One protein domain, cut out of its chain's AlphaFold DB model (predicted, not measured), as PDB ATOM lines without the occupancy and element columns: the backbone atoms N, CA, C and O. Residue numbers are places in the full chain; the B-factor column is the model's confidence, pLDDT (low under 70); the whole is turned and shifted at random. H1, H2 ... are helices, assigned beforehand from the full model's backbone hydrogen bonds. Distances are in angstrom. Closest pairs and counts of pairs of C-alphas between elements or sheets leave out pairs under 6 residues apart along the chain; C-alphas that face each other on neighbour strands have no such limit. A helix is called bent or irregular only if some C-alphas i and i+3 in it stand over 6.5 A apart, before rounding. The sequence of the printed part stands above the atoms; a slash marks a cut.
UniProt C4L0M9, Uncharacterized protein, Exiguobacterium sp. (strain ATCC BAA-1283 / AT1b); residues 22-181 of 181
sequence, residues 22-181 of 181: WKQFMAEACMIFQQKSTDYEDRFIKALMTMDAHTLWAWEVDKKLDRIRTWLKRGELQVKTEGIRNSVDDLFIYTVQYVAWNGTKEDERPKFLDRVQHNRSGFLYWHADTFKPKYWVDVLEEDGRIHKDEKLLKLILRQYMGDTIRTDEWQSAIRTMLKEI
ATOM      1  N   TRP A  22     156.549 260.808 282.268       92.31
ATOM      2  CA  TRP A  22     157.543 260.228 281.361       92.31
ATOM      3  C   TRP A  22     158.872 259.880 282.044       92.31
ATOM      4  O   TRP A  22     159.522 258.899 281.683       92.31
ATOM      5  N   LYS A  23     159.320 260.687 283.012       92.00
ATOM      6  CA  LYS A  23     160.613 260.472 283.673       92.00
ATOM      7  C   LYS A  23     160.558 259.236 284.558       92.00
ATOM      8  O   LYS A  23     161.506 258.454 284.548       92.00
ATOM      9  N   GLN A  24     159.456 259.052 285.280       93.25
ATOM     10  CA  GLN A  24     159.208 257.856 286.069       93.25
ATOM     11  C   GLN A  24     159.139 256.621 285.168       93.25
ATOM     12  O   GLN A  24     159.867 255.664 285.419       93.25
ATOM     13  N   PHE A  25     158.351 256.670 284.086       94.31
ATOM     14  CA  PHE A  25     158.297 255.581 283.106       94.31
ATOM     15  C   PHE A  25     159.697 255.196 282.615       94.31
ATOM     16  O   PHE A  25     160.058 254.024 282.611       94.31
ATOM     17  N   MET A  26     160.509 256.189 282.245       93.75
ATOM     18  CA  MET A  26     161.861 255.963 281.743       93.75
ATOM     19  C   MET A  26     162.788 255.319 282.770       93.75
ATOM     20  O   MET A  26     163.571 254.435 282.413       93.75
ATOM     21  N   ALA A  27     162.715 255.741 284.032       92.75
ATOM     22  CA  ALA A  27     163.499 255.138 285.105       92.75
ATOM     23  C   ALA A  27     163.117 253.662 285.310       92.75
ATOM     24  O   ALA A  27     163.994 252.799 285.377       92.75
ATOM     25  N   GLU A  28     161.817 253.365 285.329       93.50
ATOM     26  CA  GLU A  28     161.288 252.003 285.457       93.50
ATOM     27  C   GLU A  28     161.672 251.129 284.255       93.50
ATOM     28  O   GLU A  28     162.169 250.017 284.433       93.50
ATOM     29  N   ALA A  29     161.540 251.643 283.030       94.50
ATOM     30  CA  ALA A  29     161.929 250.932 281.815       94.50
ATOM     31  C   ALA A  29     163.431 250.593 281.802       94.50
ATOM     32  O   ALA A  29     163.809 249.492 281.400       94.50
ATOM     33  N   CYS A  30     164.296 251.489 282.296       93.81
ATOM     34  CA  CYS A  30     165.729 251.210 282.446       93.81
ATOM     35  C   CYS A  30     165.994 250.069 283.434       93.81
ATOM     36  O   CYS A  30     166.820 249.198 283.156       93.81
ATOM     37  N   MET A  31     165.285 250.048 284.566       93.69
ATOM     38  CA  MET A  31     165.396 248.965 285.545       93.69
ATOM     39  C   MET A  31     164.936 247.628 284.963       93.69
ATOM     40  O   MET A  31     165.643 246.631 285.093       93.69
ATOM     41  N   ILE A  32     163.787 247.611 284.282       94.06
ATOM     42  CA  ILE A  32     163.247 246.409 283.634       94.06
ATOM     43  C   ILE A  32     164.215 245.914 282.563       94.06
ATOM     44  O   ILE A  32     164.490 244.717 282.491       94.06
ATOM     45  N   PHE A  33     164.766 246.816 281.751       95.31
ATOM     46  CA  PHE A  33     165.759 246.462 280.746       95.31
ATOM     47  C   PHE A  33     166.985 245.808 281.382       95.31
ATOM     48  O   PHE A  33     167.357 244.711 280.978       95.31
ATOM     49  N   GLN A  34     167.564 246.428 282.414       94.00
ATOM     50  CA  GLN A  34     168.712 245.874 283.126       94.00
ATOM     51  C   GLN A  34     168.403 244.487 283.703       94.00
ATOM     52  O   GLN A  34     169.183 243.559 283.494       94.00
ATOM     53  N   GLN A  35     167.261 244.332 284.376       93.62
ATOM     54  CA  GLN A  35     166.838 243.057 284.947       93.62
ATOM     55  C   GLN A  35     166.679 241.985 283.864       93.62
ATOM     56  O   GLN A  35     167.263 240.913 283.967       93.62
ATOM     57  N   LYS A  36     165.946 242.276 282.786       92.06
ATOM     58  CA  LYS A  36     165.712 241.319 281.696       92.06
ATOM     59  C   LYS A  36     166.981 240.971 280.937       92.06
ATOM     60  O   LYS A  36     167.149 239.828 280.523       92.06
ATOM     61  N   SER A  37     167.875 241.932 280.755       90.69
ATOM     62  CA  SER A  37     169.198 241.685 280.198       90.69
ATOM     63  C   SER A  37     169.986 240.680 281.033       90.69
ATOM     64  O   SER A  37     170.647 239.818 280.460       90.69
ATOM     65  N   THR A  38     169.892 240.749 282.362       89.19
ATOM     66  CA  THR A  38     170.494 239.760 283.262       89.19
ATOM     67  C   THR A  38     169.760 238.419 283.195       89.19
ATOM     68  O   THR A  38     170.386 237.410 282.888       89.19
ATOM     69  N   ASP A  39     168.443 238.404 283.405       90.69
ATOM     70  CA  ASP A  39     167.635 237.180 283.519       90.69
ATOM     71  C   ASP A  39     167.583 236.366 282.218       90.69
ATOM     72  O   ASP A  39     167.499 235.138 282.233       90.69
ATOM     73  N   TYR A  40     167.624 237.052 281.075       91.00
ATOM     74  CA  TYR A  40     167.557 236.441 279.749       91.00
ATOM     75  C   TYR A  40     168.873 236.550 278.977       91.00
ATOM     76  O   TYR A  40     168.880 236.282 277.776       91.00
ATOM     77  N   GLU A  41     169.969 236.938 279.629       92.81
ATOM     78  CA  GLU A  41     171.306 237.069 279.034       92.81
ATOM     79  C   GLU A  41     171.318 237.839 277.701       92.81
ATOM     80  O   GLU A  41     171.875 237.373 276.700       92.81
ATOM     81  N   ASP A  42     170.663 239.001 277.658       93.81
ATOM     82  CA  ASP A  42     170.588 239.865 276.473       93.81
ATOM     83  C   ASP A  42     170.029 239.144 275.213       93.81
ATOM     84  O   ASP A  42     170.388 239.469 274.079       93.81
ATOM     85  N   ARG A  43     169.143 238.143 275.380       95.56
ATOM     86  CA  ARG A  43     168.646 237.276 274.286       95.56
ATOM     87  C   ARG A  43     168.065 238.034 273.096       95.56
ATOM     88  O   ARG A  43     168.334 237.651 271.963       95.56
ATOM     89  N   PHE A  44     167.276 239.082 273.335       96.00
ATOM     90  CA  PHE A  44     166.687 239.863 272.245       96.00
ATOM     91  C   PHE A  44     167.769 240.567 271.415       96.00
ATOM     92  O   PHE A  44     167.760 240.469 270.193       96.00
ATOM     93  N   ILE A  45     168.770 241.168 272.069       95.88
ATOM     94  CA  ILE A  45     169.918 241.808 271.407       95.88
ATOM     95  C   ILE A  45     170.704 240.790 270.581       95.88
ATOM     96  O   ILE A  45     170.977 241.022 269.407       95.88
ATOM     97  N   LYS A  46     171.025 239.631 271.166       96.56
ATOM     98  CA  LYS A  46     171.717 238.543 270.456       96.56
ATOM     99  C   LYS A  46     170.936 238.074 269.220       96.56
ATOM    100  O   LYS A  46     171.536 237.754 268.196       96.56
ATOM    101  N   ALA A  47     169.608 238.047 269.301       96.62
ATOM    102  CA  ALA A  47     168.753 237.665 268.184       96.62
ATOM    103  C   ALA A  47     168.693 238.755 267.096       96.62
ATOM    104  O   ALA A  47     168.793 238.419 265.918       96.62
ATOM    105  N   LEU A  48     168.660 240.048 267.456       96.38
ATOM    106  CA  LEU A  48     168.780 241.155 266.489       96.38
ATOM    107  C   LEU A  48     170.067 241.063 265.654       96.38
ATOM    108  O   LEU A  48     170.064 241.414 264.479       96.38
ATOM    109  N   MET A  49     171.156 240.573 266.256       95.19
ATOM    110  CA  MET A  49     172.461 240.437 265.601       95.19
ATOM    111  C   MET A  49     172.574 239.237 264.655       95.19
ATOM    112  O   MET A  49     173.497 239.191 263.847       95.19
ATOM    113  N   THR A  50     171.696 238.241 264.783       95.00
ATOM    114  CA  THR A  50     171.820 236.956 264.070       95.00
ATOM    115  C   THR A  50     170.646 236.650 263.144       95.00
ATOM    116  O   THR A  50     170.762 235.780 262.284       95.00
ATOM    117  N   MET A  51     169.526 237.356 263.297       94.88
ATOM    118  CA  MET A  51     168.295 237.167 262.531       94.88
ATOM    119  C   MET A  51     167.936 238.429 261.736       94.88
ATOM    120  O   MET A  51     168.573 239.473 261.877       94.88
ATOM    121  N   ASP A  52     166.875 238.351 260.928       96.00
ATOM    122  CA  ASP A  52     166.263 239.546 260.347       96.00
ATOM    123  C   ASP A  52     165.688 240.434 261.464       96.00
ATOM    124  O   ASP A  52     164.653 240.132 262.067       96.00
ATOM    125  N   ALA A  53     166.411 241.511 261.776       95.94
ATOM    126  CA  ALA A  53     166.144 242.349 262.937       95.94
ATOM    127  C   ALA A  53     164.758 243.003 262.896       95.94
ATOM    128  O   ALA A  53     164.091 243.081 263.928       95.94
ATOM    129  N   HIS A  54     164.319 243.444 261.712       96.31
ATOM    130  CA  HIS A  54     163.003 244.055 261.542       96.31
ATOM    131  C   HIS A  54     161.889 243.033 261.785       96.31
ATOM    132  O   HIS A  54     160.994 243.301 262.578       96.31
ATOM    133  N   THR A  55     161.966 241.843 261.186       96.81
ATOM    134  CA  THR A  55     160.975 240.774 261.383       96.81
ATOM    135  C   THR A  55     160.903 240.325 262.840       96.81
ATOM    136  O   THR A  55     159.811 240.124 263.369       96.81
ATOM    137  N   LEU A  56     162.050 240.192 263.514       97.38
ATOM    138  CA  LEU A  56     162.096 239.840 264.934       97.38
ATOM    139  C   LEU A  56     161.419 240.907 265.806       97.38
ATOM    140  O   LEU A  56     160.590 240.576 266.655       97.38
ATOM    141  N   TRP A  57     161.781 242.177 265.606       97.31
ATOM    142  CA  TRP A  57     161.193 243.296 266.339       97.31
ATOM    143  C   TRP A  57     159.686 243.400 266.089       97.31
ATOM    144  O   TRP A  57     158.915 243.429 267.046       97.31
ATOM    145  N   ALA A  58     159.277 243.367 264.821       97.06
ATOM    146  CA  ALA A  58     157.889 243.368 264.384       97.06
ATOM    147  C   ALA A  58     157.068 242.288 265.095       97.06
ATOM    148  O   ALA A  58     156.015 242.575 265.660       97.06
ATOM    149  N   TRP A  59     157.581 241.056 265.135       96.94
ATOM    150  CA  TRP A  59     156.901 239.938 265.779       96.94
ATOM    151  C   TRP A  59     156.705 240.139 267.287       96.94
ATOM    152  O   TRP A  59     155.616 239.875 267.806       96.94
ATOM    153  N   GLU A  60     157.730 240.610 268.007       96.56
ATOM    154  CA  GLU A  60     157.582 240.900 269.438       96.56
ATOM    155  C   GLU A  60     156.617 242.067 269.679       96.56
ATOM    156  O   GLU A  60     155.784 241.980 270.581       96.56
ATOM    157  N   VAL A  61     156.673 243.126 268.866       96.38
ATOM    158  CA  VAL A  61     155.759 244.274 268.963       96.38
ATOM    159  C   VAL A  61     154.311 243.848 268.733       96.38
ATOM    160  O   VAL A  61     153.465 244.085 269.600       96.38
ATOM    161  N   ASP A  62     154.026 243.163 267.625       96.62
ATOM    162  CA  ASP A  62     152.669 242.746 267.252       96.62
ATOM    163  C   ASP A  62     152.053 241.846 268.325       96.62
ATOM    164  O   ASP A  62     150.930 242.065 268.774       96.62
ATOM    165  N   LYS A  63     152.835 240.905 268.861       95.56
ATOM    166  CA  LYS A  63     152.412 240.023 269.955       95.56
ATOM    167  C   LYS A  63     151.986 240.783 271.216       95.56
ATOM    168  O   LYS A  63     151.078 240.331 271.925       95.56
ATOM    169  N   LYS A  64     152.646 241.897 271.554       95.75
ATOM    170  CA  LYS A  64     152.276 242.732 272.714       95.75
ATOM    171  C   LYS A  64     151.060 243.597 272.396       95.75
ATOM    172  O   LYS A  64     150.147 243.658 273.222       95.75
ATOM    173  N   LEU A  65     151.006 244.199 271.208       96.50
ATOM    174  CA  LEU A  65     149.856 244.988 270.761       96.50
ATOM    175  C   LEU A  65     148.581 244.143 270.720       96.50
ATOM    176  O   LEU A  65     147.573 244.534 271.304       96.50
ATOM    177  N   ASP A  66     148.635 242.942 270.150       95.25
ATOM    178  CA  ASP A  66     147.497 242.017 270.056       95.25
ATOM    179  C   ASP A  66     146.965 241.589 271.419       95.25
ATOM    180  O   ASP A  66     145.757 241.408 271.618       95.25
ATOM    181  N   ARG A  67     147.856 241.481 272.405       92.69
ATOM    182  CA  ARG A  67     147.466 241.209 273.785       92.69
ATOM    183  C   ARG A  67     146.678 242.374 274.382       92.69
ATOM    184  O   ARG A  67     145.621 242.144 274.968       92.69
ATOM    185  N   ILE A  68     147.136 243.609 274.177       92.94
ATOM    186  CA  ILE A  68     146.427 244.810 274.639       92.94
ATOM    187  C   ILE A  68     145.087 244.952 273.906       92.94
ATOM    188  O   ILE A  68     144.060 245.144 274.557       92.94
ATOM    189  N   ARG A  69     145.059 244.760 272.581       92.19
ATOM    190  CA  ARG A  69     143.828 244.714 271.769       92.19
ATOM    191  C   ARG A  69     142.826 243.699 272.307       92.19
ATOM    192  O   ARG A  69     141.641 244.002 272.434       92.19
ATOM    193  N   THR A  70     143.294 242.509 272.678       90.19
ATOM    194  CA  THR A  70     142.445 241.465 273.264       90.19
ATOM    195  C   THR A  70     141.817 241.930 274.577       90.19
ATOM    196  O   THR A  70     140.610 241.763 274.764       90.19
ATOM    197  N   TRP A  71     142.590 242.554 275.469       87.75
ATOM    198  CA  TRP A  71     142.058 243.074 276.732       87.75
ATOM    199  C   TRP A  71     141.093 244.243 276.535       87.75
ATOM    200  O   TRP A  71     140.077 244.296 277.228       87.75
ATOM    201  N   LEU A  72     141.364 245.131 275.570       85.00
ATOM    202  CA  LEU A  72     140.443 246.195 275.161       85.00
ATOM    203  C   LEU A  72     139.103 245.590 274.715       85.00
ATOM    204  O   LEU A  72     138.056 245.936 275.259       85.00
ATOM    205  N   LYS A  73     139.140 244.627 273.785       84.12
ATOM    206  CA  LYS A  73     137.947 243.983 273.215       84.12
ATOM    207  C   LYS A  73     137.126 243.217 274.254       84.12
ATOM    208  O   LYS A  73     135.902 243.211 274.183       84.12
ATOM    209  N   ARG A  74     137.787 242.560 275.211       82.56
ATOM    210  CA  ARG A  74     137.124 241.775 276.268       82.56
ATOM    211  C   ARG A  74     136.693 242.603 277.482       82.56
ATOM    212  O   ARG A  74     136.031 242.064 278.362       82.56
ATOM    213  N   GLY A  75     137.062 243.883 277.556       74.75
ATOM    214  CA  GLY A  75     136.809 244.704 278.745       74.75
ATOM    215  C   GLY A  75     137.602 244.237 279.976       74.75
ATOM    216  O   GLY A  75     137.174 244.416 281.114       74.75
ATOM    217  N   GLU A  76     138.762 243.612 279.772       80.94
ATOM    218  CA  GLU A  76     139.587 243.031 280.845       80.94
ATOM    219  C   GLU A  76     140.671 243.990 281.359       80.94
ATOM    220  O   GLU A  76     141.458 243.635 282.233       80.94
ATOM    221  N   LEU A  77     140.717 245.219 280.844       75.00
ATOM    222  CA  LEU A  77     141.799 246.161 281.131       75.00
ATOM    223  C   LEU A  77     141.998 246.418 282.632       75.00
ATOM    224  O   LEU A  77     143.127 246.463 283.100       75.00
ATOM    225  N   GLN A  78     140.906 246.519 283.398       70.44
ATOM    226  CA  GLN A  78     140.965 246.785 284.841       70.44
ATOM    227  C   GLN A  78     141.559 245.635 285.659       70.44
ATOM    228  O   GLN A  78     142.130 245.868 286.716       70.44
ATOM    229  N   VAL A  79     141.404 244.394 285.195       70.12
ATOM    230  CA  VAL A  79     141.911 243.203 285.900       70.12
ATOM    231  C   VAL A  79     143.276 242.761 285.376       70.12
ATOM    232  O   VAL A  79     143.899 241.869 285.946       70.12
ATOM    233  N   LYS A  80     143.740 243.369 284.280       82.12
ATOM    234  CA  LYS A  80     145.023 243.086 283.630       82.12
ATOM    235  C   LYS A  80     145.940 244.306 283.603       82.12
ATOM    236  O   LYS A  80     146.819 244.348 282.754       82.12
ATOM    237  N   THR A  81     145.778 245.265 284.513       75.38
ATOM    238  CA  THR A  81     146.595 246.493 284.565       75.38
ATOM    239  C   THR A  81     148.095 246.198 284.588       75.38
ATOM    240  O   THR A  81     148.833 246.739 283.770       75.38
ATOM    241  N   GLU A  82     148.536 245.248 285.416       82.31
ATOM    242  CA  GLU A  82     149.922 244.753 285.426       82.31
ATOM    243  C   GLU A  82     150.326 244.146 284.071       82.31
ATOM    244  O   GLU A  82     151.409 244.394 283.548       82.31
ATOM    245  N   GLY A  83     149.424 243.387 283.444       85.62
ATOM    246  CA  GLY A  83     149.638 242.832 282.109       85.62
ATOM    247  C   GLY A  83     149.804 243.909 281.034       85.62
ATOM    248  O   GLY A  83     150.655 243.755 280.153       85.62
ATOM    249  N   ILE A  84     149.018 244.987 281.098       89.06
ATOM    250  CA  ILE A  84     149.128 246.144 280.200       89.06
ATOM    251  C   ILE A  84     150.470 246.821 280.426       89.06
ATOM    252  O   ILE A  84     151.212 246.979 279.461       89.06
ATOM    253  N   ARG A  85     150.806 247.132 281.683       91.31
ATOM    254  CA  ARG A  85     152.074 247.762 282.061       91.31
ATOM    255  C   ARG A  85     153.264 246.983 281.505       91.31
ATOM    256  O   ARG A  85     153.996 247.514 280.675       91.31
ATOM    257  N   ASN A  86     153.335 245.689 281.816       91.44
ATOM    258  CA  ASN A  86     154.378 244.789 281.325       91.44
ATOM    259  C   ASN A  86     154.447 244.741 279.791       91.44
ATOM    260  O   ASN A  86     155.527 244.622 279.217       91.44
ATOM    261  N   SER A  87     153.299 244.804 279.111       94.38
ATOM    262  CA  SER A  87     153.265 244.782 277.646       94.38
ATOM    263  C   SER A  87     153.785 246.087 277.045       94.38
ATOM    264  O   SER A  87     154.498 246.029 276.050       94.38
ATOM    265  N   VAL A  88     153.463 247.235 277.646       95.50
ATOM    266  CA  VAL A  88     153.946 248.554 277.212       95.50
ATOM    267  C   VAL A  88     155.445 248.697 277.457       95.50
ATOM    268  O   VAL A  88     156.157 249.114 276.545       95.50
ATOM    269  N   ASP A  89     155.933 248.288 278.631       95.00
ATOM    270  CA  ASP A  89     157.366 248.299 278.949       95.00
ATOM    271  C   ASP A  89     158.167 247.451 277.965       95.00
ATOM    272  O   ASP A  89     159.144 247.927 277.391       95.00
ATOM    273  N   ASP A  90     157.717 246.220 277.706       95.19
ATOM    274  CA  ASP A  90     158.367 245.326 276.747       95.19
ATOM    275  C   ASP A  90     158.404 245.919 275.344       95.19
ATOM    276  O   ASP A  90     159.456 245.936 274.707       95.19
ATOM    277  N   LEU A  91     157.263 246.422 274.868       95.94
ATOM    278  CA  LEU A  91     157.151 247.014 273.539       95.94
ATOM    279  C   LEU A  91     158.130 248.182 273.393       95.94
ATOM    280  O   LEU A  91     158.866 248.266 272.406       95.94
ATOM    281  N   PHE A  92     158.176 249.056 274.397       96.31
ATOM    282  CA  PHE A  92     159.059 250.211 274.404       96.31
ATOM    283  C   PHE A  92     160.531 249.792 274.394       96.31
ATOM    284  O   PHE A  92     161.295 250.209 273.524       96.31
ATOM    285  N   ILE A  93     160.912 248.897 275.305       95.81
ATOM    286  CA  ILE A  93     162.277 248.388 275.451       95.81
ATOM    287  C   ILE A  93     162.752 247.679 274.173       95.81
ATOM    288  O   ILE A  93     163.895 247.884 273.754       95.81
ATOM    289  N   TYR A  94     161.902 246.881 273.520       95.94
ATOM    290  CA  TYR A  94     162.236 246.244 272.240       95.94
ATOM    291  C   TYR A  94     162.380 247.256 271.107       95.94
ATOM    292  O   TYR A  94     163.286 247.119 270.288       95.94
ATOM    293  N   THR A  95     161.538 248.290 271.081       95.56
ATOM    294  CA  THR A  95     161.628 249.358 270.075       95.56
ATOM    295  C   THR A  95     162.930 250.136 270.201       95.56
ATOM    296  O   THR A  95     163.624 250.318 269.205       95.56
ATOM    297  N   VAL A  96     163.318 250.525 271.419       95.31
ATOM    298  CA  VAL A  96     164.580 251.241 271.655       95.31
ATOM    299  C   VAL A  96     165.781 250.386 271.239       95.31
ATOM    300  O   VAL A  96     166.665 250.875 270.538       95.31
ATOM    301  N   GLN A  97     165.797 249.098 271.600       95.38
ATOM    302  CA  GLN A  97     166.860 248.172 271.189       95.38
ATOM    303  C   GLN A  97     166.940 248.007 269.669       95.38
ATOM    304  O   GLN A  97     168.034 248.068 269.108       95.38
ATOM    305  N   TYR A  98     165.798 247.823 269.002       95.56
ATOM    306  CA  TYR A  98     165.735 247.680 267.551       95.56
ATOM    307  C   TYR A  98     166.221 248.939 266.832       95.56
ATOM    308  O   TYR A  98     167.067 248.847 265.949       95.56
ATOM    309  N   VAL A  99     165.742 250.118 267.231       93.38
ATOM    310  CA  VAL A  99     166.131 251.384 266.596       93.38
ATOM    311  C   VAL A  99     167.618 251.658 266.800       93.38
ATOM    312  O   VAL A  99     168.303 252.046 265.852       93.38
ATOM    313  N   ALA A 100     168.146 251.405 267.999       94.19
ATOM    314  CA  ALA A 100     169.573 251.536 268.271       94.19
ATOM    315  C   ALA A 100     170.415 250.575 267.412       94.19
ATOM    316  O   ALA A 100     171.439 250.976 266.855       94.19
ATOM    317  N   TRP A 101     169.974 249.324 267.260       95.44
ATOM    318  CA  TRP A 101     170.623 248.348 266.383       95.44
ATOM    319  C   TRP A 101     170.568 248.774 264.912       95.44
ATOM    320  O   TRP A 101     171.590 248.789 264.231       95.44
ATOM    321  N   ASN A 102     169.396 249.181 264.425       93.38
ATOM    322  CA  ASN A 102     169.201 249.572 263.032       93.38
ATOM    323  C   ASN A 102     169.989 250.843 262.667       93.38
ATOM    324  O   ASN A 102     170.516 250.947 261.564       93.38
ATOM    325  N   GLY A 103     170.122 251.781 263.610       91.81
ATOM    326  CA  GLY A 103     170.951 252.980 263.468       91.81
ATOM    327  C   GLY A 103     172.457 252.740 263.639       91.81
ATOM    328  O   GLY A 103     173.247 253.659 263.427       91.81
ATOM    329  N   THR A 104     172.877 251.531 264.025       94.19
ATOM    330  CA  THR A 104     174.294 251.184 264.174       94.19
ATOM    331  C   THR A 104     174.929 250.913 262.811       94.19
ATOM    332  O   THR A 104     174.440 250.083 262.039       94.19
ATOM    333  N   LYS A 105     176.064 251.572 262.540       94.19
ATOM    334  CA  LYS A 105     176.858 251.363 261.318       94.19
ATOM    335  C   LYS A 105     177.360 249.925 261.212       94.19
ATOM    336  O   LYS A 105     177.691 249.308 262.221       94.19
ATOM    337  N   GLU A 106     177.466 249.417 259.986       91.88
ATOM    338  CA  GLU A 106     177.818 248.017 259.710       91.88
ATOM    339  C   GLU A 106     179.140 247.585 260.368       91.88
ATOM    340  O   GLU A 106     179.218 246.520 260.975       91.88
ATOM    341  N   ASP A 107     180.159 248.445 260.334       93.38
ATOM    342  CA  ASP A 107     181.477 248.203 260.930       93.38
ATOM    343  C   ASP A 107     181.467 248.196 262.470       93.38
ATOM    344  O   ASP A 107     182.361 247.640 263.110       93.38
ATOM    345  N   GLU A 108     180.429 248.764 263.083       92.81
ATOM    346  CA  GLU A 108     180.252 248.826 264.533       92.81
ATOM    347  C   GLU A 108     179.324 247.730 265.085       92.81
ATOM    348  O   GLU A 108     179.328 247.470 266.294       92.81
ATOM    349  N   ARG A 109     178.540 247.064 264.227       92.06
ATOM    350  CA  ARG A 109     177.587 246.007 264.612       92.06
ATOM    351  C   ARG A 109     178.213 244.868 265.426       92.06
ATOM    352  O   ARG A 109     177.608 244.492 266.432       92.06
ATOM    353  N   PRO A 110     179.428 244.367 265.120       93.56
ATOM    354  CA  PRO A 110     180.059 243.317 265.926       93.56
ATOM    355  C   PRO A 110     180.285 243.700 267.396       93.56
ATOM    356  O   PRO A 110     180.346 242.828 268.257       93.56
ATOM    357  N   LYS A 111     180.385 245.002 267.702       94.38
ATOM    358  CA  LYS A 111     180.601 245.533 269.059       94.38
ATOM    359  C   LYS A 111     179.303 245.950 269.753       94.38
ATOM    360  O   LYS A 111     179.346 246.487 270.856       94.38
ATOM    361  N   PHE A 112     178.145 245.768 269.117       94.69
ATOM    362  CA  PHE A 112     176.880 246.273 269.646       94.69
ATOM    363  C   PHE A 112     176.539 245.675 271.011       94.69
ATOM    364  O   PHE A 112     176.286 246.430 271.945       94.69
ATOM    365  N   LEU A 113     176.610 244.347 271.146       95.12
ATOM    366  CA  LEU A 113     176.339 243.678 272.418       95.12
ATOM    367  C   LEU A 113     177.266 244.179 273.532       95.12
ATOM    368  O   LEU A 113     176.782 244.532 274.599       95.12
ATOM    369  N   ASP A 114     178.569 244.278 273.265       94.56
ATOM    370  CA  ASP A 114     179.552 244.769 274.238       94.56
ATOM    371  C   ASP A 114     179.218 246.192 274.726       94.56
ATOM    372  O   ASP A 114     179.152 246.441 275.930       94.56
ATOM    373  N   ARG A 115     178.870 247.105 273.806       91.75
ATOM    374  CA  ARG A 115     178.438 248.471 274.157       91.75
ATOM    375  C   ARG A 115     177.209 248.486 275.056       91.75
ATOM    376  O   ARG A 115     177.169 249.252 276.019       91.75
ATOM    377  N   VAL A 116     176.219 247.648 274.754       93.00
ATOM    378  CA  VAL A 116     175.014 247.545 275.579       93.00
ATOM    379  C   VAL A 116     175.363 247.013 276.966       93.00
ATOM    380  O   VAL A 116     174.934 247.575 277.970       93.00
ATOM    381  N   GLN A 117     176.171 245.956 277.040       92.81
ATOM    382  CA  GLN A 117     176.541 245.316 278.300       92.81
ATOM    383  C   GLN A 117     177.377 246.227 279.203       92.81
ATOM    384  O   GLN A 117     177.195 246.188 280.422       92.81
ATOM    385  N   HIS A 118     178.235 247.066 278.618       92.12
ATOM    386  CA  HIS A 118     179.093 247.999 279.344       92.12
ATOM    387  C   HIS A 118     178.303 249.078 280.102       92.12
ATOM    388  O   HIS A 118     178.700 249.481 281.192       92.12
ATOM    389  N   ASN A 119     177.174 249.540 279.554       90.31
ATOM    390  CA  ASN A 119     176.342 250.562 280.189       90.31
ATOM    391  C   ASN A 119     174.861 250.386 279.825       90.31
ATOM    392  O   ASN A 119     174.305 251.188 279.080       90.31
ATOM    393  N   ARG A 120     174.208 249.348 280.357       89.75
ATOM    394  CA  ARG A 120     172.821 248.998 279.989       89.75
ATOM    395  C   ARG A 120     171.834 250.142 280.228       89.75
ATOM    396  O   ARG A 120     171.112 250.541 279.317       89.75
ATOM    397  N   SER A 121     171.817 250.693 281.437       86.00
ATOM    398  CA  SER A 121     170.856 251.740 281.795       86.00
ATOM    399  C   SER A 121     171.122 253.028 281.021       86.00
ATOM    400  O   SER A 121     170.183 253.627 280.506       86.00
ATOM    401  N   GLY A 122     172.390 253.424 280.858       88.81
ATOM    402  CA  GLY A 122     172.743 254.581 280.034       88.81
ATOM    403  C   GLY A 122     172.449 254.368 278.549       88.81
ATOM    404  O   GLY A 122     171.969 255.289 277.899       88.81
ATOM    405  N   PHE A 123     172.651 253.153 278.032       91.75
ATOM    406  CA  PHE A 123     172.306 252.780 276.661       91.75
ATOM    407  C   PHE A 123     170.815 252.986 276.397       91.75
ATOM    408  O   PHE A 123     170.460 253.707 275.464       91.75
ATOM    409  N   LEU A 124     169.942 252.408 277.236       91.44
ATOM    410  CA  LEU A 124     168.502 252.588 277.061       91.44
ATOM    411  C   LEU A 124     168.142 254.070 277.165       91.44
ATOM    412  O   LEU A 124     167.456 254.576 276.289       91.44
ATOM    413  N   TYR A 125     168.651 254.781 278.176       89.88
ATOM    414  CA  TYR A 125     168.335 256.195 278.392       89.88
ATOM    415  C   TYR A 125     168.716 257.079 277.197       89.88
ATOM    416  O   TYR A 125     167.917 257.908 276.765       89.88
ATOM    417  N   TRP A 126     169.913 256.890 276.633       89.62
ATOM    418  CA  TRP A 126     170.394 257.668 275.489       89.62
ATOM    419  C   TRP A 126     169.575 257.429 274.228       89.62
ATOM    420  O   TRP A 126     169.251 258.381 273.523       89.62
ATOM    421  N   HIS A 127     169.211 256.177 273.949       90.38
ATOM    422  CA  HIS A 127     168.426 255.850 272.760       90.38
ATOM    423  C   HIS A 127     166.926 256.109 272.936       90.38
ATOM    424  O   HIS A 127     166.216 256.291 271.953       90.38
ATOM    425  N   ALA A 128     166.438 256.150 274.173       89.69
ATOM    426  CA  ALA A 128     165.036 256.372 274.495       89.69
ATOM    427  C   ALA A 128     164.630 257.849 274.557       89.69
ATOM    428  O   ALA A 128     163.437 258.141 274.477       89.69
ATOM    429  N   ASP A 129     165.566 258.793 274.712       80.00
ATOM    430  CA  ASP A 129     165.211 260.202 274.944       80.00
ATOM    431  C   ASP A 129     164.394 260.819 273.791       80.00
ATOM    432  O   ASP A 129     163.510 261.653 274.026       80.00
ATOM    433  N   THR A 130     164.607 260.330 272.564       78.94
ATOM    434  CA  THR A 130     163.849 260.722 271.368       78.94
ATOM    435  C   THR A 130     162.427 260.161 271.338       78.94
ATOM    436  O   THR A 130     161.585 260.674 270.609       78.94
ATOM    437  N   PHE A 131     162.116 259.139 272.137       86.44
ATOM    438  CA  PHE A 131     160.839 258.423 272.120       86.44
ATOM    439  C   PHE A 131     159.843 258.942 273.154       86.44
ATOM    440  O   PHE A 131     159.295 258.173 273.940       86.44
ATOM    441  N   LYS A 132     159.546 260.249 273.132       89.31
ATOM    442  CA  LYS A 132     158.414 260.767 273.922       89.31
ATOM    443  C   LYS A 132     157.126 260.007 273.546       89.31
ATOM    444  O   LYS A 132     156.978 259.640 272.378       89.31
ATOM    445  N   PRO A 133     156.165 259.822 274.475       92.88
ATOM    446  CA  PRO A 133     155.049 258.888 274.290       92.88
ATOM    447  C   PRO A 133     154.287 259.046 272.973       92.88
ATOM    448  O   PRO A 133     154.020 258.066 272.283       92.88
ATOM    449  N   LYS A 134     153.973 260.290 272.593       91.81
ATOM    450  CA  LYS A 134     153.286 260.582 271.333       91.81
ATOM    451  C   LYS A 134     154.112 260.173 270.111       91.81
ATOM    452  O   LYS A 134     153.607 259.445 269.271       91.81
ATOM    453  N   TYR A 135     155.376 260.590 270.058       91.81
ATOM    454  CA  TYR A 135     156.264 260.286 268.935       91.81
ATOM    455  C   TYR A 135     156.477 258.779 268.765       91.81
ATOM    456  O   TYR A 135     156.455 258.269 267.654       91.81
ATOM    457  N   TRP A 136     156.631 258.041 269.865       94.12
ATOM    458  CA  TRP A 136     156.752 256.587 269.794       94.12
ATOM    459  C   TRP A 136     155.498 255.914 269.224       94.12
ATOM    460  O   TRP A 136     155.612 255.013 268.399       94.12
ATOM    461  N   VAL A 137     154.306 256.368 269.618       95.31
ATOM    462  CA  VAL A 137     153.059 255.867 269.024       95.31
ATOM    463  C   VAL A 137     152.961 256.217 267.539       95.31
ATOM    464  O   VAL A 137     152.517 255.372 266.766       95.31
ATOM    465  N   ASP A 138     153.405 257.410 267.137       92.38
ATOM    466  CA  ASP A 138     153.451 257.808 265.727       92.38
ATOM    467  C   ASP A 138     154.385 256.874 264.927       92.38
ATOM    468  O   ASP A 138     153.995 256.396 263.868       92.38
ATOM    469  N   VAL A 139     155.546 256.488 265.476       91.81
ATOM    470  CA  VAL A 139     156.455 255.496 264.857       91.81
ATOM    471  C   VAL A 139     155.774 254.136 264.655       91.81
ATOM    472  O   VAL A 139     155.918 253.523 263.600       91.81
ATOM    473  N   LEU A 140     155.011 253.654 265.641       95.19
ATOM    474  CA  LEU A 140     154.273 252.389 265.518       95.19
ATOM    475  C   LEU A 140     153.137 252.471 264.484       95.19
ATOM    476  O   LEU A 140     152.807 251.468 263.850       95.19
ATOM    477  N   GLU A 141     152.521 253.643 264.320       95.44
ATOM    478  CA  GLU A 141     151.518 253.886 263.280       95.44
ATOM    479  C   GLU A 141     152.152 253.948 261.884       95.44
ATOM    480  O   GLU A 141     151.637 253.328 260.955       95.44
ATOM    481  N   GLU A 142     153.266 254.665 261.732       93.44
ATOM    482  CA  GLU A 142     153.987 254.813 260.462       93.44
ATOM    483  C   GLU A 142     154.543 253.480 259.947       93.44
ATOM    484  O   GLU A 142     154.481 253.221 258.745       93.44
ATOM    485  N   ASP A 143     154.998 252.602 260.846       92.88
ATOM    486  CA  ASP A 143     155.413 251.231 260.511       92.88
ATOM    487  C   ASP A 143     154.224 250.301 260.182       92.88
ATOM    488  O   ASP A 143     154.398 249.179 259.709       92.88
ATOM    489  N   GLY A 144     152.987 250.753 260.417       95.12
ATOM    490  CA  GLY A 144     151.769 249.985 260.153       95.12
ATOM    491  C   GLY A 144     151.409 248.969 261.239       95.12
ATOM    492  O   GLY A 144     150.518 248.146 261.026       95.12
ATOM    493  N   ARG A 145     152.055 249.028 262.411       96.06
ATOM    494  CA  ARG A 145     151.765 248.151 263.563       96.06
ATOM    495  C   ARG A 145     150.486 248.545 264.280       96.06
ATOM    496  O   ARG A 145     149.838 247.695 264.886       96.06
ATOM    497  N   ILE A 146     150.127 249.827 264.231       95.94
ATOM    498  CA  ILE A 146     148.890 250.379 264.789       95.94
ATOM    499  C   ILE A 146     148.127 251.099 263.679       95.94
ATOM    500  O   ILE A 146     148.693 251.911 262.951       95.94
ATOM    501  N   HIS A 147     146.824 250.859 263.566       93.31
ATOM    502  CA  HIS A 147     146.002 251.532 262.565       93.31
ATOM    503  C   HIS A 147     145.559 252.937 263.006       93.31
ATOM    504  O   HIS A 147     145.519 253.292 264.189       93.31
ATOM    505  N   LYS A 148     145.200 253.785 262.035       90.50
ATOM    506  CA  LYS A 148     144.794 255.186 262.271       90.50
ATOM    507  C   LYS A 148     143.573 255.311 263.189       90.50
ATOM    508  O   LYS A 148     143.501 256.231 264.007       90.50
ATOM    509  N   ASP A 149     142.651 254.371 263.074       89.50
ATOM    510  CA  ASP A 149     141.388 254.246 263.800       89.50
ATOM    511  C   ASP A 149     141.524 253.649 265.210       89.50
ATOM    512  O   ASP A 149     140.634 253.871 266.033       89.50
ATOM    513  N   GLU A 150     142.658 253.029 265.562       91.44
ATOM    514  CA  GLU A 150     142.935 252.457 266.895       91.44
ATOM    515  C   GLU A 150     143.202 253.519 267.983       91.44
ATOM    516  O   GLU A 150     144.137 253.433 268.783       91.44
ATOM    517  N   LYS A 151     142.356 254.550 268.054       90.38
ATOM    518  CA  LYS A 151     142.490 255.693 268.967       90.38
ATOM    519  C   LYS A 151     142.633 255.254 270.419       90.38
ATOM    520  O   LYS A 151     143.450 255.802 271.146       90.38
ATOM    521  N   LEU A 152     141.851 254.263 270.843       87.94
ATOM    522  CA  LEU A 152     141.863 253.806 272.229       87.94
ATOM    523  C   LEU A 152     143.182 253.121 272.603       87.94
ATOM    524  O   LEU A 152     143.717 253.389 273.675       87.94
ATOM    525  N   LEU A 153     143.728 252.290 271.710       92.44
ATOM    526  CA  LEU A 153     145.030 251.651 271.903       92.44
ATOM    527  C   LEU A 153     146.126 252.709 272.046       92.44
ATOM    528  O   LEU A 153     146.880 252.674 273.013       92.44
ATOM    529  N   LYS A 154     146.147 253.709 271.157       94.31
ATOM    530  CA  LYS A 154     147.109 254.824 271.199       94.31
ATOM    531  C   LYS A 154     147.077 255.579 272.526       94.31
ATOM    532  O   LYS A 154     148.127 255.881 273.085       94.31
ATOM    533  N   LEU A 155     145.882 255.874 273.044       91.94
ATOM    534  CA  LEU A 155     145.735 256.554 274.334       91.94
ATOM    535  C   LEU A 155     146.206 255.684 275.501       91.94
ATOM    536  O   LEU A 155     146.872 256.201 276.391       91.94
ATOM    537  N   ILE A 156     145.908 254.381 275.483       90.75
ATOM    538  CA  ILE A 156     146.384 253.434 276.501       90.75
ATOM    539  C   ILE A 156     147.913 253.373 276.498       90.75
ATOM    540  O   ILE A 156     148.521 253.546 277.548       90.75
ATOM    541  N   LEU A 157     148.540 253.197 275.333       94.38
ATOM    542  CA  LEU A 157     149.998 253.168 275.207       94.38
ATOM    543  C   LEU A 157     150.634 254.435 275.793       94.38
ATOM    544  O   LEU A 157     151.474 254.345 276.683       94.38
ATOM    545  N   ARG A 158     150.165 255.616 275.366       94.44
ATOM    546  CA  ARG A 158     150.658 256.908 275.866       94.44
ATOM    547  C   ARG A 158     150.465 257.054 277.377       94.44
ATOM    548  O   ARG A 158     151.387 257.456 278.081       94.44
ATOM    549  N   GLN A 159     149.288 256.701 277.889       91.06
ATOM    550  CA  GLN A 159     148.975 256.815 279.312       91.06
ATOM    551  C   GLN A 159     149.875 255.919 280.176       91.06
ATOM    552  O   GLN A 159     150.346 256.354 281.222       91.06
ATOM    553  N   TYR A 160     150.149 254.689 279.737       92.50
ATOM    554  CA  TYR A 160     151.059 253.777 280.441       92.50
ATOM    555  C   TYR A 160     152.542 254.132 280.258       92.50
ATOM    556  O   TYR A 160     153.383 253.500 280.887       92.50
ATOM    557  N   MET A 161     152.856 255.168 279.473       93.31
ATOM    558  CA  MET A 161     154.171 255.819 279.430       93.31
ATOM    559  C   MET A 161     154.233 257.121 280.242       93.31
ATOM    560  O   MET A 161     155.212 257.859 280.152       93.31
ATOM    561  N   GLY A 162     153.187 257.435 281.011       90.62
ATOM    562  CA  GLY A 162     153.137 258.636 281.846       90.62
ATOM    563  C   GLY A 162     152.758 259.902 281.074       90.62
ATOM    564  O   GLY A 162     153.070 261.010 281.509       90.62
ATOM    565  N   ASP A 163     152.108 259.767 279.914       91.62
ATOM    566  CA  ASP A 163     151.532 260.914 279.214       91.62
ATOM    567  C   ASP A 163     150.237 261.388 279.890       91.62
ATOM    568  O   ASP A 163     149.388 260.594 280.317       91.62
ATOM    569  N   THR A 164     150.045 262.705 279.931       85.56
ATOM    570  CA  THR A 164     148.802 263.307 280.418       85.56
ATOM    571  C   THR A 164     147.795 263.369 279.280       85.56
ATOM    572  O   THR A 164     147.851 264.243 278.416       85.56
ATOM    573  N   ILE A 165     146.841 262.443 279.291       84.19
ATOM    574  CA  ILE A 165     145.791 262.380 278.272       84.19
ATOM    575  C   ILE A 165     144.613 263.261 278.667       84.19
ATOM    576  O   ILE A 165     144.061 263.128 279.764       84.19
ATOM    577  N   ARG A 166     144.173 264.129 277.754       82.38
ATOM    578  CA  ARG A 166     143.018 264.988 278.010       82.38
ATOM    579  C   ARG A 166     141.715 264.187 278.015       82.38
ATOM    580  O   ARG A 166     141.540 263.208 277.290       82.38
ATOM    581  N   THR A 167     140.744 264.631 278.810       77.94
ATOM    582  CA  THR A 167     139.440 263.958 278.923       77.94
ATOM    583  C   THR A 167     138.675 263.907 277.596       77.94
ATOM    584  O   THR A 167     137.975 262.933 277.327       77.94
ATOM    585  N   ASP A 168     138.795 264.928 276.751       81.56
ATOM    586  CA  ASP A 168     138.138 264.980 275.443       81.56
ATOM    587  C   ASP A 168     138.739 263.993 274.431       81.56
ATOM    588  O   ASP A 168     137.985 263.390 273.664       81.56
ATOM    589  N   GLU A 169     140.053 263.741 274.482       83.31
ATOM    590  CA  GLU A 169     140.700 262.675 273.700       83.31
ATOM    591  C   GLU A 169     140.099 261.306 274.057       83.31
ATOM    592  O   GLU A 169     139.671 260.559 273.170       83.31
ATOM    593  N   TRP A 170     139.962 261.013 275.355       81.81
ATOM    594  CA  TRP A 170     139.313 259.790 275.837       81.81
ATOM    595  C   TRP A 170     137.866 259.666 275.376       81.81
ATOM    596  O   TRP A 170     137.458 258.626 274.856       81.81
ATOM    597  N   GLN A 171     137.076 260.728 275.540       79.31
ATOM    598  CA  GLN A 171     135.681 260.728 275.104       79.31
ATOM    599  C   GLN A 171     135.567 260.495 273.598       79.31
ATOM    600  O   GLN A 171     134.686 259.749 273.165       79.31
ATOM    601  N   SER A 172     136.454 261.091 272.796       83.06
ATOM    602  CA  SER A 172     136.482 260.861 271.355       83.06
ATOM    603  C   SER A 172     136.820 259.410 271.017       83.06
ATOM    604  O   SER A 172     136.158 258.841 270.151       83.06
ATOM    605  N   ALA A 173     137.822 258.812 271.665       84.00
ATOM    606  CA  ALA A 173     138.221 257.428 271.408       84.00
ATOM    607  C   ALA A 173     137.104 256.438 271.771       84.00
ATOM    608  O   ALA A 173     136.752 255.577 270.965       84.00
ATOM    609  N   ILE A 174     136.473 256.619 272.937       78.00
ATOM    610  CA  ILE A 174     135.345 255.789 273.387       78.00
ATOM    611  C   ILE A 174     134.157 255.919 272.424       78.00
ATOM    612  O   ILE A 174     133.527 254.921 272.084       78.00
ATOM    613  N   ARG A 175     133.840 257.136 271.960       77.06
ATOM    614  CA  ARG A 175     132.749 257.359 270.995       77.06
ATOM    615  C   ARG A 175     133.005 256.686 269.651       77.06
ATOM    616  O   ARG A 175     132.042 256.224 269.056       77.06
ATOM    617  N   THR A 176     134.248 256.665 269.165       78.75
ATOM    618  CA  THR A 176     134.602 255.944 267.932       78.75
ATOM    619  C   THR A 176     134.352 254.447 268.110       78.75
ATOM    620  O   THR A 176     133.549 253.891 267.374       78.75
ATOM    621  N   MET A 177     134.895 253.845 269.169       72.50
ATOM    622  CA  MET A 177     134.728 252.415 269.443       72.50
ATOM    623  C   MET A 177     133.254 252.001 269.616       72.50
ATOM    624  O   MET A 177     132.836 250.960 269.129       72.50
ATOM    625  N   LEU A 178     132.433 252.817 270.290       70.69
ATOM    626  CA  LEU A 178     131.006 252.518 270.488       70.69
ATOM    627  C   LEU A 178     130.147 252.659 269.221       70.69
ATOM    628  O   LEU A 178     128.996 252.245 269.253       70.69
ATOM    629  N   LYS A 179     130.651 253.282 268.149       71.06
ATOM    630  CA  LYS A 179     129.958 253.349 266.851       71.06
ATOM    631  C   LYS A 179     130.263 252.147 265.954       71.06
ATOM    632  O   LYS A 179     129.582 251.971 264.952       71.06
ATOM    633  N   GLU A 180     131.296 251.380 266.289       57.47
ATOM    634  CA  GLU A 180     131.755 250.197 265.548       57.47
ATOM    635  C   GLU A 180     131.176 248.883 266.108       57.47
ATOM    636  O   GLU A 180     131.364 247.827 265.506       57.47
ATOM    637  N   ILE A 181     130.470 248.953 267.246       50.78
ATOM    638  CA  ILE A 181     129.704 247.861 267.876       50.78
ATOM    639  C   ILE A 181     128.228 248.028 267.519       50.78
ATOM    640  O   ILE A 181     127.594 247.006 267.181       50.78
TER     641      ILE A 181
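What this domain is: This is residues 22 to 181 of the 181 residues of an uncharacterized protein of Exiguobacterium sp. (strain ATCC BAA-1283 / AT1b) (UniProt C4L0M9). A long helical hairpin, H3 and H4, runs roughly lengthwise through an elongated domain, with H4 at the core, H1 crossing it, and H5 and H9 at the two far ends. H1 and H6 cross H4 and H2 packs on it in one half, with H5 at that end; in the other half H7, H8 and H9 fold back on one another in turn, H9 at the far end. The printed part has 160 residues with nine named helices, H1 to H9 in order, and no named strand: all helix. The whole is compact, with a radius of gyration of the C-alphas of 16.3 A and spans of 52 by 29 by 25 A.

How they stand to each other: Start at H1, residues 22 to 39; its residues 29 to 33 alone touch H4, residues 81 to 102, about perpendicular at 79 degrees, closest at the C-alphas of Ala 29 and Asp 89, 6.0 A. H4 is the hub, touching four helices. H2, residues 43 to 48, touches H4 at a steep tilt of 43 degrees, the same way, closest at the C-alphas of Ile 45 and Gln 97, 7.1 A. H3, residues 53 to 74, touches H2 only at the corner and forms a hairpin with H4, a shallow tilt of 19 degrees, opposite ways; the C-alphas of Lys 64 and Ser 87 come closest, 5.4 A. H5, residues 106 to 118, is close to H4 but not clearly touching, the closest C-alphas, of Trp 101 and Phe 112, being 7.4 A apart. H6, residues 120 to 128, touches H1, closest at the C-alphas of Cys 30 and Ser 121, 5.2 A, and H4, closest at those of Val 96 and Ala 128, 5.9 A. H7, residues 133 to 142, is near H4 and forms a hairpin with H8, residues 151 to 159; the C-alphas of Pro 133 and Arg 158 come closest, 5.1 A. H8 and H9, residues 167 to 179, form a hairpin at a shallow tilt of 34 degrees, only just short of steep, closest at the C-alphas of Leu 152 and Ala 173, 5.2 A. Every O i to N i+4 pair is within hydrogen-bond range in H1, H2, H3, H4, H6, H7, H8 and H9; H5 has 4 of 9, beside 7 of 10 O i to N i+3 pairs.

Where its parts are: Find C-alpha 22 at (157.543, 260.228, 281.361); from there H1 runs 25.3 A. H2 measures 8.7 A, H3 31.9 A and H4 31.4 A, ending at C-alpha 102, (169.201, 249.572, 263.032). H5, 19.7 A, is irregular: C-alphas 110 and 113 are 7.5 A apart. H6 measures 12.0 A, H7 14.5 A, H8 12.3 A and H9 18.7 A, ending at C-alpha 179, (129.958, 253.349, 266.851).

The domain as a whole: The two C-alphas farthest apart, of Asp 107 and Ile 181, are 52.2 A apart. The printed part has no cut and no long link. Mean pLDDT of the printed part is 90.2; look at residues 180 to 181 for values under 70.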